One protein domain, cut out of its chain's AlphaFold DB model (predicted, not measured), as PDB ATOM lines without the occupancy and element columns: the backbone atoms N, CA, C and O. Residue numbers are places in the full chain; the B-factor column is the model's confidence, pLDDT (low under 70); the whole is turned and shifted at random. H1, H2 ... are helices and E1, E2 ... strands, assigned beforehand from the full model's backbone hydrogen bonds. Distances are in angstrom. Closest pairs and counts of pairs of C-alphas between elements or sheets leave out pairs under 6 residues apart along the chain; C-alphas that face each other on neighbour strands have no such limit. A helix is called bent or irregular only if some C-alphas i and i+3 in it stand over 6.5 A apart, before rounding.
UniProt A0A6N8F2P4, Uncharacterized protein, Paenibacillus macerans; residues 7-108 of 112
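Overview. This is residues 7 to 108 of the 112 residues of an uncharacterized protein of Paenibacillus macerans (UniProt A0A6N8F2P4). A strongly twisted sheet of five strands forms a wall, with the long helix H2 packed along one face over E3 and E2, while H3 and H4 sit together beyond one end of the sheet. H1 only grazes the sheet, and residues 106 to 107 pair in parallel with residues 79 to 80 of the edge strand E5. The printed part has 102 residues, with four named helices and five named strands in the chain order E1 H1 E2 E3 E4 H2 E5 H3 H4. The sheet order is E1 E4 E3 E2 E5, mixed, and the class is mixed, helices and strands. The whole is compact, with a radius of gyration of the C-alphas of 13.0 A, yet elongated in outline, spanning 40 by 26 by 21 A.

Along the chain. In the sheet, E1 is residues 7 to 10, from C-alpha 7 at (-40.288, 16.354, -8.200); E4 is 46 to 50, 13.9 A long; E3 is 36 to 41, 16.3 A; E2 is 26 to 30, 13.4 A; E5 is 77 to 80. H2 is residues 56 to 69, 20.0 A long, beginning at C-alpha 56 (-29.813, 11.361, 7.914). H1 is residues 16 to 19 and only just irregular: C-alphas 16 and 19 are 6.7 A apart. H3 is residues 83 to 86. H4 is residues 91 to 102, 17.2 A long, ending at C-alpha 102 (-15.053, 4.771, 5.888).

Arrangement. E2, E3 and E4 form a meander, each strand the antiparallel neighbour of the one before, with hairpins E2 and E3, and E3 and E4. N 27 and O 39 are 2.9 A apart, and N 40 and O 48 are 2.8 A apart, both within hydrogen-bond range. E1 is antiparallel to E4, with N 9 and O 47 at 2.9 A. E5 is parallel to E2, with N 78 and O 26 at 2.9 A. E4, H2 and E5 form a split strand-helix-strand unit, two strands running the same way with E3 and E2 between them, and its crossover is right-handed. H2 on one face of the sheet gives two layers; its height over the sheet is 8.6 A, and it runs along the strands, at 8 degrees to E2 on the local plane. The closest C-alphas of H2 and E3 are those of Val 59 and Tyr 36, 6.6 A apart. Residues 56 to 57 of H2 touch residues 93 to 96 of H4, the same way at a steep tilt of 43 degrees; their closest C-alphas, Leu 57 and Val 96, are 7.0 A apart. H3 and H4 only just touch, with 3 pairs of C-alphas within 8 A, the closest being Val 86 and Asn 93 at 7.0 A. H1 is apart from H2, H3 and H4. In H2 and H4 every O i to N i+4 pair is within hydrogen-bond range; H1 and H3 are too short for such a pair.

Size, cuts and confidence. The two C-alphas farthest apart, those of Asn 44 and Pro 89, are 40.5 A apart. The printed part has no cut and no long link. The mean pLDDT of the printed part is 86.6; residues 86 to 93 and 107 to 108 are under 70.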
ATOM      1  N   THR A   7     -40.031  15.326  -7.191       93.31
ATOM      2  CA  THR A   7     -40.288  16.354  -8.200       93.31
ATOM      3  C   THR A   7     -39.180  16.348  -9.246       93.31
ATOM      4  O   THR A   7     -38.014  16.147  -8.909       93.31
ATOM      5  N   ASN A   8     -39.536  16.541 -10.516       93.75
ATOM      6  CA  ASN A   8     -38.553  16.658 -11.592       93.75
ATOM      7  C   ASN A   8     -38.064  18.109 -11.689       93.75
ATOM      8  O   ASN A   8     -38.849  19.044 -11.539       93.75
ATOM      9  N   TYR A   9     -36.794  18.292 -12.027       91.81
ATOM     10  CA  TYR A   9     -36.224  19.591 -12.362       91.81
ATOM     11  C   TYR A   9     -35.263  19.477 -13.546       91.81
ATOM     12  O   TYR A   9     -34.837  18.389 -13.932       91.81
ATOM     13  N   ASP A  10     -34.954  20.625 -14.138       91.38
ATOM     14  CA  ASP A  10     -33.962  20.760 -15.200       91.38
ATOM     15  C   ASP A  10     -32.610  21.103 -14.565       91.38
ATOM     16  O   ASP A  10     -32.488  22.137 -13.897       91.38
ATOM     17  N   VAL A  11     -31.611  20.238 -14.760       88.81
ATOM     18  CA  VAL A  11     -30.277  20.404 -14.164       88.81
ATOM     19  C   VAL A  11     -29.611  21.679 -14.679       88.81
ATOM     20  O   VAL A  11     -28.887  22.325 -13.930       88.81
ATOM     21  N   ALA A  12     -29.906  22.116 -15.908       88.81
ATOM     22  CA  ALA A  12     -29.349  23.354 -16.452       88.81
ATOM     23  C   ALA A  12     -29.874  24.617 -15.742       88.81
ATOM     24  O   ALA A  12     -29.242  25.670 -15.816       88.81
ATOM     25  N   LYS A  13     -31.027  24.533 -15.064       89.00
ATOM     26  CA  LYS A  13     -31.629  25.655 -14.318       89.00
ATOM     27  C   LYS A  13     -31.274  25.635 -12.838       89.00
ATOM     28  O   LYS A  13     -31.213  26.689 -12.210       89.00
ATOM     29  N   HIS A  14     -31.090  24.447 -12.279       87.50
ATOM     30  CA  HIS A  14     -30.728  24.244 -10.887       87.50
ATOM     31  C   HIS A  14     -29.898  22.970 -10.789       87.50
ATOM     32  O   HIS A  14     -30.419  21.876 -11.008       87.50
ATOM     33  N   ASN A  15     -28.613  23.116 -10.469       88.06
ATOM     34  CA  ASN A  15     -27.672  22.007 -10.445       88.06
ATOM     35  C   ASN A  15     -27.106  21.781  -9.034       88.06
ATOM     36  O   ASN A  15     -26.026  22.286  -8.715       88.06
ATOM     37  N   PRO A  16     -27.781  20.976  -8.190       86.38
ATOM     38  CA  PRO A  16     -27.256  20.596  -6.878       86.38
ATOM     39  C   PRO A  16     -25.859  19.962  -6.955       86.38
ATOM     40  O   PRO A  16     -25.091  20.038  -6.005       86.38
ATOM     41  N   PHE A  17     -25.491  19.363  -8.095       89.56
ATOM     42  CA  PHE A  17     -24.258  18.594  -8.261       89.56
ATOM     43  C   PHE A  17     -22.991  19.447  -8.403       89.56
ATOM     44  O   PHE A  17     -21.901  18.914  -8.220       89.56
ATOM     45  N   GLU A  18     -23.102  20.747  -8.701       87.81
ATOM     46  CA  GLU A  18     -21.941  21.633  -8.930       87.81
ATOM     47  C   GLU A  18     -21.042  21.793  -7.709       87.81
ATOM     48  O   GLU A  18     -19.838  22.009  -7.840       87.81
ATOM     49  N   ARG A  19     -21.621  21.668  -6.514       82.38
ATOM     50  CA  ARG A  19     -20.908  21.816  -5.240       82.38
ATOM     51  C   ARG A  19     -20.214  20.526  -4.796       82.38
ATOM     52  O   ARG A  19     -19.498  20.533  -3.796       82.38
ATOM     53  N   PHE A  20     -20.409  19.431  -5.528       81.50
ATOM     54  CA  PHE A  20     -19.887  18.110  -5.198       81.50
ATOM     55  C   PHE A  20     -18.836  17.661  -6.222       81.50
ATOM     56  O   PHE A  20     -18.783  18.186  -7.336       81.50
ATOM     57  N   PRO A  21     -17.971  16.686  -5.877       81.94
ATOM     58  CA  PRO A  21     -17.003  16.159  -6.831       81.94
ATOM     59  C   PRO A  21     -17.676  15.678  -8.127       81.94
ATOM     60  O   PRO A  21     -18.812  15.202  -8.095       81.94
ATOM     61  N   PRO A  22     -16.986  15.737  -9.274       84.19
ATOM     62  CA  PRO A  22     -17.535  15.210 -10.515       84.19
ATOM     63  C   PRO A  22     -17.817  13.701 -10.407       84.19
ATOM     64  O   PRO A  22     -17.200  12.977  -9.624       84.19
ATOM     65  N   GLY A  23     -18.762  13.221 -11.218       85.50
ATOM     66  CA  GLY A  23     -19.138  11.802 -11.279       85.50
ATOM     67  C   GLY A  23     -20.197  11.348 -10.265       85.50
ATOM     68  O   GLY A  23     -20.478  10.156 -10.194       85.50
ATOM     69  N   LYS A  24     -20.807  12.263  -9.496       91.00
ATOM     70  CA  LYS A  24     -21.914  11.932  -8.581       91.00
ATOM     71  C   LYS A  24     -23.255  11.995  -9.285       91.00
ATOM     72  O   LYS A  24     -23.567  13.000  -9.908       91.00
ATOM     73  N   TYR A  25     -24.037  10.935  -9.163       94.00
ATOM     74  CA  TYR A  25     -25.382  10.832  -9.727       94.00
ATOM     75  C   TYR A  25     -26.470  11.004  -8.676       94.00
ATOM     76  O   TYR A  25     -27.585  11.395  -9.012       94.00
ATOM     77  N   ILE A  26     -26.135  10.746  -7.412       94.94
ATOM     78  CA  ILE A  26     -27.036  10.884  -6.275       94.94
ATOM     79  C   ILE A  26     -26.326  11.724  -5.216       94.94
ATOM     80  O   ILE A  26     -25.227  11.367  -4.789       94.94
ATOM     81  N   VAL A  27     -26.941  12.830  -4.803       94.12
ATOM     82  CA  VAL A  27     -26.431  13.699  -3.736       94.12
ATOM     83  C   VAL A  27     -27.530  13.949  -2.709       94.12
ATOM     84  O   VAL A  27     -28.662  14.247  -3.075       94.12
ATOM     85  N   ALA A  28     -27.214  13.804  -1.429       93.56
ATOM     86  CA  ALA A  28     -28.094  14.180  -0.331       93.56
ATOM     87  C   ALA A  28     -27.600  15.502   0.266       93.56
ATOM     88  O   ALA A  28     -26.495  15.551   0.808       93.56
ATOM     89  N   GLU A  29     -28.394  16.561   0.139       91.88
ATOM     90  CA  GLU A  29     -28.078  17.902   0.640       91.88
ATOM     91  C   GLU A  29     -28.786  18.129   1.976       91.88
ATOM     92  O   GLU A  29     -29.997  17.926   2.063       91.88
ATOM     93  N   ALA A  30     -28.031  18.530   3.000       90.62
ATOM     94  CA  ALA A  30     -28.570  18.901   4.302       90.62
ATOM     95  C   ALA A  30     -28.898  20.397   4.338       90.62
ATOM     96  O   ALA A  30     -28.120  21.218   3.850       90.62
ATOM     97  N   ASP A  31     -30.006  20.759   4.973       89.69
ATOM     98  CA  ASP A  31     -30.321  22.148   5.287       89.69
ATOM     99  C   ASP A  31     -29.762  22.587   6.656       89.69
ATOM    100  O   ASP A  31     -29.097  21.827   7.368       89.69
ATOM    101  N   ASP A  32     -30.043  23.832   7.043       87.00
ATOM    102  CA  ASP A  32     -29.597  24.416   8.315       87.00
ATOM    103  C   ASP A  32     -30.212  23.738   9.554       87.00
ATOM    104  O   ASP A  32     -29.634  23.797  10.640       87.00
ATOM    105  N   ASN A  33     -31.356  23.061   9.402       85.56
ATOM    106  CA  ASN A  33     -31.991  22.285  10.470       85.56
ATOM    107  C   ASN A  33     -31.418  20.865  10.564       85.56
ATOM    108  O   ASN A  33     -31.617  20.178  11.566       85.56
ATOM    109  N   GLY A  34     -30.671  20.441   9.548       84.62
ATOM    110  CA  GLY A  34     -30.084  19.118   9.443       84.62
ATOM    111  C   GLY A  34     -30.990  18.080   8.786       84.62
ATOM    112  O   GLY A  34     -30.686  16.887   8.860       84.62
ATOM    113  N   GLU A  35     -32.058  18.527   8.128       90.50
ATOM    114  CA  GLU A  35     -32.917  17.683   7.310       90.50
ATOM    115  C   GLU A  35     -32.381  17.615   5.873       90.50
ATOM    116  O   GLU A  35     -31.775  18.557   5.362       90.50
ATOM    117  N   TYR A  36     -32.624  16.499   5.196       92.19
ATOM    118  CA  TYR A  36     -32.013  16.174   3.917       92.19
ATOM    119  C   TYR A  36     -32.997  16.177   2.758       92.19
ATOM    120  O   TYR A  36     -34.081  15.602   2.846       92.19
ATOM    121  N   THR A  37     -32.547  16.710   1.625       95.00
ATOM    122  CA  THR A  37     -33.167  16.504   0.312       95.00
ATOM    123  C   THR A  37     -32.295  15.570  -0.524       95.00
ATOM    124  O   THR A  37     -31.085  15.769  -0.633       95.00
ATOM    125  N   LEU A  38     -32.889  14.534  -1.125       95.75
ATOM    126  CA  LEU A  38     -32.177  13.645  -2.046       95.75
ATOM    127  C   LEU A  38     -32.331  14.145  -3.476       95.75
ATOM    128  O   LEU A  38     -33.445  14.188  -3.992       95.75
ATOM    129  N   HIS A  39     -31.217  14.417  -4.142       95.62
ATOM    130  CA  HIS A  39     -31.168  14.770  -5.550       95.62
ATOM    131  C   HIS A  39     -30.566  13.633  -6.375       95.62
ATOM    132  O   HIS A  39     -29.538  13.060  -6.025       95.62
ATOM    133  N   ILE A  40     -31.187  13.341  -7.510       95.50
ATOM    134  CA  ILE A  40     -30.760  12.335  -8.482       95.50
ATOM    135  C   ILE A  40     -30.663  13.031  -9.835       95.50
ATOM    136  O   ILE A  40     -31.623  13.685 -10.232       95.50
ATOM    137  N   ARG A  41     -29.550  12.893 -10.552       94.25
ATOM    138  CA  ARG A  41     -29.435  13.356 -11.944       94.25
ATOM    139  C   ARG A  41     -29.434  12.189 -12.916       94.25
ATOM    140  O   ARG A  41     -28.981  11.095 -12.589       94.25
ATOM    141  N   PHE A  42     -29.881  12.472 -14.128       92.06
ATOM    142  CA  PHE A  42     -29.890  11.550 -15.253       92.06
ATOM    143  C   PHE A  42     -29.078  12.140 -16.411       92.06
ATOM    144  O   PHE A  42     -28.954  13.358 -16.541       92.06
ATOM    145  N   ASP A  43     -28.555  11.284 -17.290       88.62
ATOM    146  CA  ASP A  43     -27.702  11.716 -18.411       88.62
ATOM    147  C   ASP A  43     -28.447  12.567 -19.458       88.62
ATOM    148  O   ASP A  43     -27.830  13.232 -20.284       88.62
ATOM    149  N   ASN A  44     -29.783  12.591 -19.412       89.38
ATOM    150  CA  ASN A  44     -30.621  13.408 -20.290       89.38
ATOM    151  C   ASN A  44     -30.775  14.873 -19.828       89.38
ATOM    152  O   ASN A  44     -31.590  15.598 -20.394       89.38
ATOM    153  N   GLY A  45     -30.042  15.299 -18.793       87.31
ATOM    154  CA  GLY A  45     -30.103  16.661 -18.251       87.31
ATOM    155  C   GLY A  45     -31.274  16.919 -17.296       87.31
ATOM    156  O   GLY A  45     -31.424  18.037 -16.806       87.31
ATOM    157  N   LEU A  46     -32.087  15.904 -16.989       93.44
ATOM    158  CA  LEU A  46     -33.117  15.991 -15.956       93.44
ATOM    159  C   LEU A  46     -32.574  15.557 -14.597       93.44
ATOM    160  O   LEU A  46     -31.678  14.716 -14.489       93.44
ATOM    161  N   GLY A  47     -33.177  16.102 -13.550       94.50
ATOM    162  CA  GLY A  47     -32.962  15.687 -12.178       94.50
ATOM    163  C   GLY A  47     -34.273  15.418 -11.449       94.50
ATOM    164  O   GLY A  47     -35.355  15.812 -11.888       94.50
ATOM    165  N   ARG A  48     -34.175  14.716 -10.325       95.12
ATOM    166  CA  ARG A  48     -35.259  14.475  -9.375       95.12
ATOM    167  C   ARG A  48     -34.826  14.854  -7.977       95.12
ATOM    168  O   ARG A  48     -33.723  14.498  -7.584       95.12
ATOM    169  N   SER A  49     -35.694  15.538  -7.246       95.50
ATOM    170  CA  SER A  49     -35.497  15.858  -5.829       95.50
ATOM    171  C   SER A  49     -36.594  15.207  -5.006       95.50
ATOM    172  O   SER A  49     -37.741  15.174  -5.462       95.50
ATOM    173  N   SER A  50     -36.279  14.711  -3.811       94.69
ATOM    174  CA  SER A  50     -37.320  14.349  -2.850       94.69
ATOM    175  C   SER A  50     -38.160  15.584  -2.516       94.69
ATOM    176  O   SER A  50     -37.640  16.691  -2.394       94.69
ATOM    177  N   VAL A  51     -39.477  15.406  -2.435       90.62
ATOM    178  CA  VAL A  51     -40.400  16.476  -2.024       90.62
ATOM    179  C   VAL A  51     -40.353  16.651  -0.511       90.62
ATOM    180  O   VAL A  51     -40.386  17.769  -0.007       90.62
ATOM    181  N   GLU A  52     -40.268  15.532   0.201       92.31
ATOM    182  CA  GLU A  52     -40.152  15.497   1.650       92.31
ATOM    183  C   GLU A  52     -38.683  15.572   2.055       92.31
ATOM    184  O   GLU A  52     -37.803  14.981   1.408       92.31
ATOM    185  N   LYS A  53     -38.445  16.312   3.138       91.31
ATOM    186  CA  LYS A  53     -37.162  16.323   3.820       91.31
ATOM    187  C   LYS A  53     -37.071  15.126   4.761       91.31
ATOM    188  O   LYS A  53     -38.088  14.622   5.230       91.31
ATOM    189  N   MET A  54     -35.852  14.661   4.988       91.38
ATOM    190  CA  MET A  54     -35.569  13.406   5.681       91.38
ATOM    191  C   MET A  54     -34.511  13.576   6.758       91.38
ATOM    192  O   MET A  54     -33.595  14.383   6.621       91.38
ATOM    193  N   GLU A  55     -34.543  12.716   7.763       89.62
ATOM    194  CA  GLU A  55     -33.403  12.548   8.657       89.62
ATOM    195  C   GLU A  55     -32.246  11.814   7.954       89.62
ATOM    196  O   GLU A  55     -32.425  11.099   6.960       89.62
ATOM    197  N   LEU A  56     -31.031  11.934   8.507       87.69
ATOM    198  CA  LEU A  56     -29.813  11.361   7.914       87.69
ATOM    199  C   LEU A  56     -29.947   9.860   7.588       87.69
ATOM    200  O   LEU A  56     -29.507   9.403   6.534       87.69
ATOM    201  N   LEU A  57     -30.531   9.066   8.486       87.75
ATOM    202  CA  LEU A  57     -30.668   7.625   8.259       87.75
ATOM    203  C   LEU A  57     -31.630   7.319   7.102       87.75
ATOM    204  O   LEU A  57     -31.357   6.436   6.289       87.75
ATOM    205  N   GLU A  58     -32.740   8.046   7.028       90.38
ATOM    206  CA  GLU A  58     -33.774   7.840   6.016       90.38
ATOM    207  C   GLU A  58     -33.231   8.156   4.624       90.38
ATOM    208  O   GLU A  58     -33.360   7.336   3.708       90.38
ATOM    209  N   VAL A  59     -32.527   9.286   4.485       92.31
ATOM    210  CA  VAL A  59     -31.929   9.663   3.203       92.31
ATOM    211  C   VAL A  59     -30.820   8.700   2.784       92.31
ATOM    212  O   VAL A  59     -30.692   8.399   1.600       92.31
ATOM    213  N   VAL A  60     -30.049   8.155   3.730       92.12
ATOM    214  CA  VAL A  60     -29.008   7.155   3.447       92.12
ATOM    215  C   VAL A  60     -29.615   5.869   2.899       92.12
ATOM    216  O   VAL A  60     -29.155   5.362   1.874       92.12
ATOM    217  N   ILE A  61     -30.673   5.363   3.536       92.19
ATOM    218  CA  ILE A  61     -31.386   4.168   3.070       92.19
ATOM    219  C   ILE A  61     -31.950   4.404   1.665       92.19
ATOM    220  O   ILE A  61     -31.792   3.559   0.779       92.19
ATOM    221  N   LEU A  62     -32.581   5.558   1.442       93.25
ATOM    222  CA  LEU A  62     -33.167   5.892   0.149       93.25
ATOM    223  C   LEU A  62     -32.108   6.034  -0.947       93.25
ATOM    224  O   LEU A  62     -32.287   5.492  -2.034       93.25
ATOM    225  N   ALA A  63     -31.006   6.727  -0.667       94.25
ATOM    226  CA  ALA A  63     -29.929   6.941  -1.622       94.25
ATOM    227  C   ALA A  63     -29.324   5.618  -2.103       94.25
ATOM    228  O   ALA A  63     -29.136   5.442  -3.307       94.25
ATOM    229  N   PHE A  64     -29.084   4.663  -1.197       93.56
ATOM    230  CA  PHE A  64     -28.583   3.340  -1.580       93.56
ATOM    231  C   PHE A  64     -29.614   2.517  -2.347       93.56
ATOM    232  O   PHE A  64     -29.270   1.886  -3.341       93.56
ATOM    233  N   LYS A  65     -30.893   2.597  -1.969       93.81
ATOM    234  CA  LYS A  65     -31.969   1.970  -2.746       93.81
ATOM    235  C   LYS A  65     -32.047   2.536  -4.168       93.81
ATOM    236  O   LYS A  65     -32.210   1.785  -5.124       93.81
ATOM    237  N   CYS A  66     -31.927   3.853  -4.329       92.94
ATOM    238  CA  CYS A  66     -31.882   4.492  -5.642       92.94
ATOM    239  C   CYS A  66     -30.623   4.102  -6.427       92.94
ATOM    240  O   CYS A  66     -30.725   3.838  -7.619       92.94
ATOM    241  N   GLN A  67     -29.460   4.034  -5.774       94.88
ATOM    242  CA  GLN A  67     -28.210   3.587  -6.392       94.88
ATOM    243  C   GLN A  67     -28.328   2.162  -6.938       94.88
ATOM    244  O   GLN A  67     -27.894   1.919  -8.062       94.88
ATOM    245  N   GLU A  68     -28.941   1.255  -6.178       94.75
ATOM    246  CA  GLU A  68     -29.193  -0.126  -6.592       94.75
ATOM    247  C   GLU A  68     -30.173  -0.194  -7.773       94.75
ATOM    248  O   GLU A  68     -29.859  -0.804  -8.790       94.75
ATOM    249  N   ILE A  69     -31.320   0.491  -7.685       92.75
ATOM    250  CA  ILE A  69     -32.342   0.514  -8.751       92.75
ATOM    251  C   ILE A  69     -31.795   1.084 -10.066       92.75
ATOM    252  O   ILE A  69     -32.219   0.669 -11.141       92.75
ATOM    253  N   LEU A  70     -30.898   2.066  -9.982       91.81
ATOM    254  CA  LEU A  70     -30.295   2.719 -11.143       91.81
ATOM    255  C   LEU A  70     -29.009   2.026 -11.616       91.81
ATOM    256  O   LEU A  70     -28.374   2.531 -12.539       91.81
ATOM    257  N   GLU A  71     -28.612   0.918 -10.980       94.88
ATOM    258  CA  GLU A  71     -27.390   0.162 -11.288       94.88
ATOM    259  C   GLU A  71     -26.119   1.037 -11.294       94.88
ATOM    260  O   GLU A  71     -25.159   0.807 -12.031       94.88
ATOM    261  N   LEU A  72     -26.100   2.073 -10.452       92.12
ATOM    262  CA  LEU A  72     -24.993   3.022 -10.375       92.12
ATOM    263  C   LEU A  72     -23.834   2.432  -9.563       92.12
ATOM    264  O   LEU A  72     -24.065   1.666  -8.627       92.12
ATOM    265  N   PRO A  73     -22.572   2.809  -9.829       91.88
ATOM    266  CA  PRO A  73     -21.474   2.398  -8.967       91.88
ATOM    267  C   PRO A  73     -21.627   3.024  -7.578       91.88
ATOM    268  O   PRO A  73     -22.101   4.150  -7.433       91.88
ATOM    269  N   PHE A  74     -21.145   2.333  -6.547       87.81
ATOM    270  CA  PHE A  74     -21.234   2.796  -5.158       87.81
ATOM    271  C   PHE A  74     -20.669   4.216  -4.952       87.81
ATOM    272  O   PHE A  74     -21.243   5.034  -4.237       87.81
ATOM    273  N   GLY A  75     -19.583   4.553  -5.658       88.44
ATOM    274  CA  GLY A  75     -18.972   5.885  -5.633       88.44
ATOM    275  C   GLY A  75     -19.775   6.999  -6.321       88.44
ATOM    276  O   GLY A  75     -19.328   8.146  -6.294       88.44
ATOM    277  N   ALA A  76     -20.923   6.705  -6.937       91.44
ATOM    278  CA  ALA A  76     -21.812   7.703  -7.538       91.44
ATOM    279  C   ALA A  76     -22.702   8.421  -6.512       91.44
ATOM    280  O   ALA A  76     -23.355   9.406  -6.865       91.44
ATOM    281  N   VAL A  77     -22.732   7.938  -5.268       93.12
ATOM    282  CA  VAL A  77     -23.511   8.513  -4.169       93.12
ATOM    283  C   VAL A  77     -22.647   9.466  -3.350       93.12
ATOM    284  O   VAL A  77     -21.435   9.269  -3.202       93.12
ATOM    285  N   TRP A  78     -23.271  10.511  -2.820       92.50
ATOM    286  CA  TRP A  78     -22.620  11.482  -1.958       92.50
ATOM    287  C   TRP A  78     -23.589  12.083  -0.939       92.50
ATOM    288  O   TRP A  78     -24.751  12.323  -1.257       92.50
ATOM    289  N   PHE A  79     -23.104  12.368   0.267       90.81
ATOM    290  CA  PHE A  79     -23.877  12.975   1.350       90.81
ATOM    291  C   PHE A  79     -23.165  14.226   1.870       90.81
ATOM    292  O   PHE A  79     -21.975  14.182   2.203       90.81
ATOM    293  N   ASP A  80     -23.884  15.340   1.959       88.19
ATOM    294  CA  ASP A  80     -23.416  16.504   2.704       88.19
ATOM    295  C   ASP A  80     -23.516  16.218   4.208       88.19
ATOM    296  O   ASP A  80     -24.557  15.785   4.678       88.19
ATOM    297  N   LEU A  81     -22.441  16.399   4.976       84.12
ATOM    298  CA  LEU A  81     -22.434  16.140   6.423       84.12
ATOM    299  C   LEU A  81     -21.921  17.378   7.174       84.12
ATOM    300  O   LEU A  81     -20.785  17.376   7.678       84.12
ATOM    301  N   PRO A  82     -22.729  18.448   7.267       80.50
ATOM    302  CA  PRO A  82     -22.333  19.652   7.978       80.50
ATOM    303  C   PRO A  82     -22.226  19.394   9.489       80.50
ATOM    304  O   PRO A  82     -22.796  18.443  10.031       80.50
ATOM    305  N   ASN A  83     -21.449  20.232  10.187       77.00
ATOM    306  CA  ASN A  83     -21.114  19.989  11.596       77.00
ATOM    307  C   ASN A  83     -22.364  19.903  12.484       77.00
ATOM    308  O   ASN A  83     -22.407  19.043  13.349       77.00
ATOM    309  N   HIS A  84     -23.402  20.711  12.245       77.00
ATOM    310  CA  HIS A  84     -24.625  20.688  13.058       77.00
ATOM    311  C   HIS A  84     -25.414  19.379  12.935       77.00
ATOM    312  O   HIS A  84     -25.965  18.916  13.930       77.00
ATOM    313  N   VAL A  85     -25.404  18.725  11.767       74.56
ATOM    314  CA  VAL A  85     -25.972  17.371  11.618       74.56
ATOM    315  C   VAL A  85     -25.128  16.346  12.367       74.56
ATOM    316  O   VAL A  85     -25.632  15.423  13.008       74.56
ATOM    317  N   VAL A  86     -23.813  16.507  12.265       68.00
ATOM    318  CA  VAL A  86     -22.816  15.599  12.826       68.00
ATOM    319  C   VAL A  86     -22.748  15.663  14.354       68.00
ATOM    320  O   VAL A  86     -22.482  14.643  14.991       68.00
ATOM    321  N   ASP A  87     -22.952  16.847  14.920       66.56
ATOM    322  CA  ASP A  87     -22.850  17.134  16.349       66.56
ATOM    323  C   ASP A  87     -24.193  16.913  17.071       66.56
ATOM    324  O   ASP A  87     -24.265  17.017  18.297       66.56
ATOM    325  N   ASN A  88     -25.247  16.545  16.332       65.25
ATOM    326  CA  ASN A  88     -26.533  16.157  16.895       65.25
ATOM    327  C   ASN A  88     -26.370  14.848  17.721       65.25
ATOM    328  O   ASN A  88     -25.913  13.838  17.174       65.25
ATOM    329  N   PRO A  89     -26.712  14.825  19.029       56.19
ATOM    330  CA  PRO A  89     -26.319  13.780  19.996       56.19
ATOM    331  C   PRO A  89     -26.916  12.371  19.801       56.19
ATOM    332  O   PRO A  89     -26.745  11.499  20.657       56.19
ATOM    333  N   SER A  90     -27.586  12.100  18.684       65.81
ATOM    334  CA  SER A  90     -28.070  10.766  18.325       65.81
ATOM    335  C   SER A  90     -26.906   9.766  18.184       65.81
ATOM    336  O   SER A  90     -26.056   9.881  17.297       65.81
ATOM    337  N   LEU A  91     -26.881   8.723  19.030       61.81
ATOM    338  CA  LEU A  91     -25.930   7.600  18.916       61.81
ATOM    339  C   LEU A  91     -25.970   6.943  17.522       61.81
ATOM    340  O   LEU A  91     -24.944   6.462  17.036       61.81
ATOM    341  N   PHE A  92     -27.132   6.959  16.867       68.69
ATOM    342  CA  PHE A  92     -27.326   6.406  15.529       68.69
ATOM    343  C   PHE A  92     -26.652   7.255  14.446       68.69
ATOM    344  O   PHE A  92     -25.952   6.704  13.594       68.69
ATOM    345  N   ASN A  93     -26.749   8.585  14.526       68.88
ATOM    346  CA  ASN A  93     -26.120   9.485  13.552       68.88
ATOM    347  C   ASN A  93     -24.594   9.352  13.577       68.88
ATOM    348  O   ASN A  93     -23.943   9.392  12.531       68.88
ATOM    349  N   ARG A  94     -24.012   9.077  14.751       73.81
ATOM    350  CA  ARG A  94     -22.579   8.789  14.883       73.81
ATOM    351  C   ARG A  94     -22.162   7.526  14.124       73.81
ATOM    352  O   ARG A  94     -21.115   7.539  13.477       73.81
ATOM    353  N   HIS A  95     -22.950   6.452  14.180       81.38
ATOM    354  CA  HIS A  95     -22.638   5.214  13.457       81.38
ATOM    355  C   HIS A  95     -22.756   5.400  11.940       81.38
ATOM    356  O   HIS A  95     -21.837   5.038  11.201       81.38
ATOM    357  N   VAL A  96     -23.843   6.032  11.487       82.69
ATOM    358  CA  VAL A  96     -24.073   6.337  10.067       82.69
ATOM    359  C   VAL A  96     -22.952   7.221   9.520       82.69
ATOM    360  O   VAL A  96     -22.378   6.915   8.476       82.69
ATOM    361  N   LYS A  97     -22.541   8.251  10.265       78.75
ATOM    362  CA  LYS A  97     -21.397   9.103   9.915       78.75
ATOM    363  C   LYS A  97     -20.101   8.311   9.743       78.75
ATOM    364  O   LYS A  97     -19.400   8.493   8.750       78.75
ATOM    365  N   GLU A  98     -19.748   7.457  10.702       82.25
ATOM    366  CA  GLU A  98     -18.515   6.661  10.619       82.25
ATOM    367  C   GLU A  98     -18.542   5.703   9.422       82.25
ATOM    368  O   GLU A  98     -17.533   5.547   8.732       82.25
ATOM    369  N   MET A  99     -19.701   5.115   9.123       86.81
ATOM    370  CA  MET A  99     -19.899   4.307   7.923       86.81
ATOM    371  C   MET A  99     -19.689   5.137   6.646       86.81
ATOM    372  O   MET A  99     -18.894   4.735   5.796       86.81
ATOM    373  N   LEU A 100     -20.335   6.299   6.509       86.25
ATOM    374  CA  LEU A 100     -20.172   7.176   5.338       86.25
ATOM    375  C   LEU A 100     -18.716   7.629   5.165       86.25
ATOM    376  O   LEU A 100     -18.200   7.675   4.046       86.25
ATOM    377  N   LYS A 101     -18.019   7.882   6.279       80.31
ATOM    378  CA  LYS A 101     -16.605   8.257   6.291       80.31
ATOM    379  C   LYS A 101     -15.677   7.157   5.811       80.31
ATOM    380  O   LYS A 101     -14.820   7.423   4.973       80.31
ATOM    381  N   ARG A 102     -15.851   5.934   6.313       83.38
ATOM    382  CA  ARG A 102     -15.053   4.771   5.888       83.38
ATOM    383  C   ARG A 102     -15.195   4.483   4.396       83.38
ATOM    384  O   ARG A 102     -14.254   4.002   3.782       83.38
ATOM    385  N   ASN A 103     -16.354   4.810   3.837       83.25
ATOM    386  CA  ASN A 103     -16.704   4.559   2.446       83.25
ATOM    387  C   ASN A 103     -16.393   5.731   1.496       83.25
ATOM    388  O   ASN A 103     -16.625   5.615   0.297       83.25
ATOM    389  N   GLY A 104     -15.882   6.860   2.005       82.25
ATOM    390  CA  GLY A 104     -15.570   8.031   1.177       82.25
ATOM    391  C   GLY A 104     -16.798   8.690   0.538       82.25
ATOM    392  O   GLY A 104     -16.684   9.271  -0.538       82.25
ATOM    393  N   LEU A 105     -17.967   8.585   1.181       84.69
ATOM    394  CA  LEU A 105     -19.254   9.051   0.647       84.69
ATOM    395  C   LEU A 105     -19.707  10.404   1.211       84.69
ATOM    396  O   LEU A 105     -20.847  10.795   0.989       84.69
ATOM    397  N   TYR A 106     -18.860  11.105   1.964       77.19
ATOM    398  CA  TYR A 106     -19.235  12.350   2.637       77.19
ATOM    399  C   TYR A 106     -18.295  13.510   2.320       77.19
ATOM    400  O   TYR A 106     -17.123  13.306   1.989       77.19
ATOM    401  N   TRP A 107     -18.796  14.731   2.510       69.81
ATOM    402  CA  TRP A 107     -18.033  15.969   2.372       69.81
ATOM    403  C   TRP A 107     -18.032  16.825   3.637       69.81
ATOM    404  O   TRP A 107     -18.932  16.758   4.469       69.81
ATOM    405  N   LYS A 108     -16.992  17.653   3.744       57.75
ATOM    406  CA  LYS A 108     -16.964  18.877   4.541       57.75
ATOM    407  C   LYS A 108     -16.462  19.997   3.631       57.75
ATOM    408  O   LYS A 108     -15.459  19.770   2.946       57.75
TER     409      LYS A 108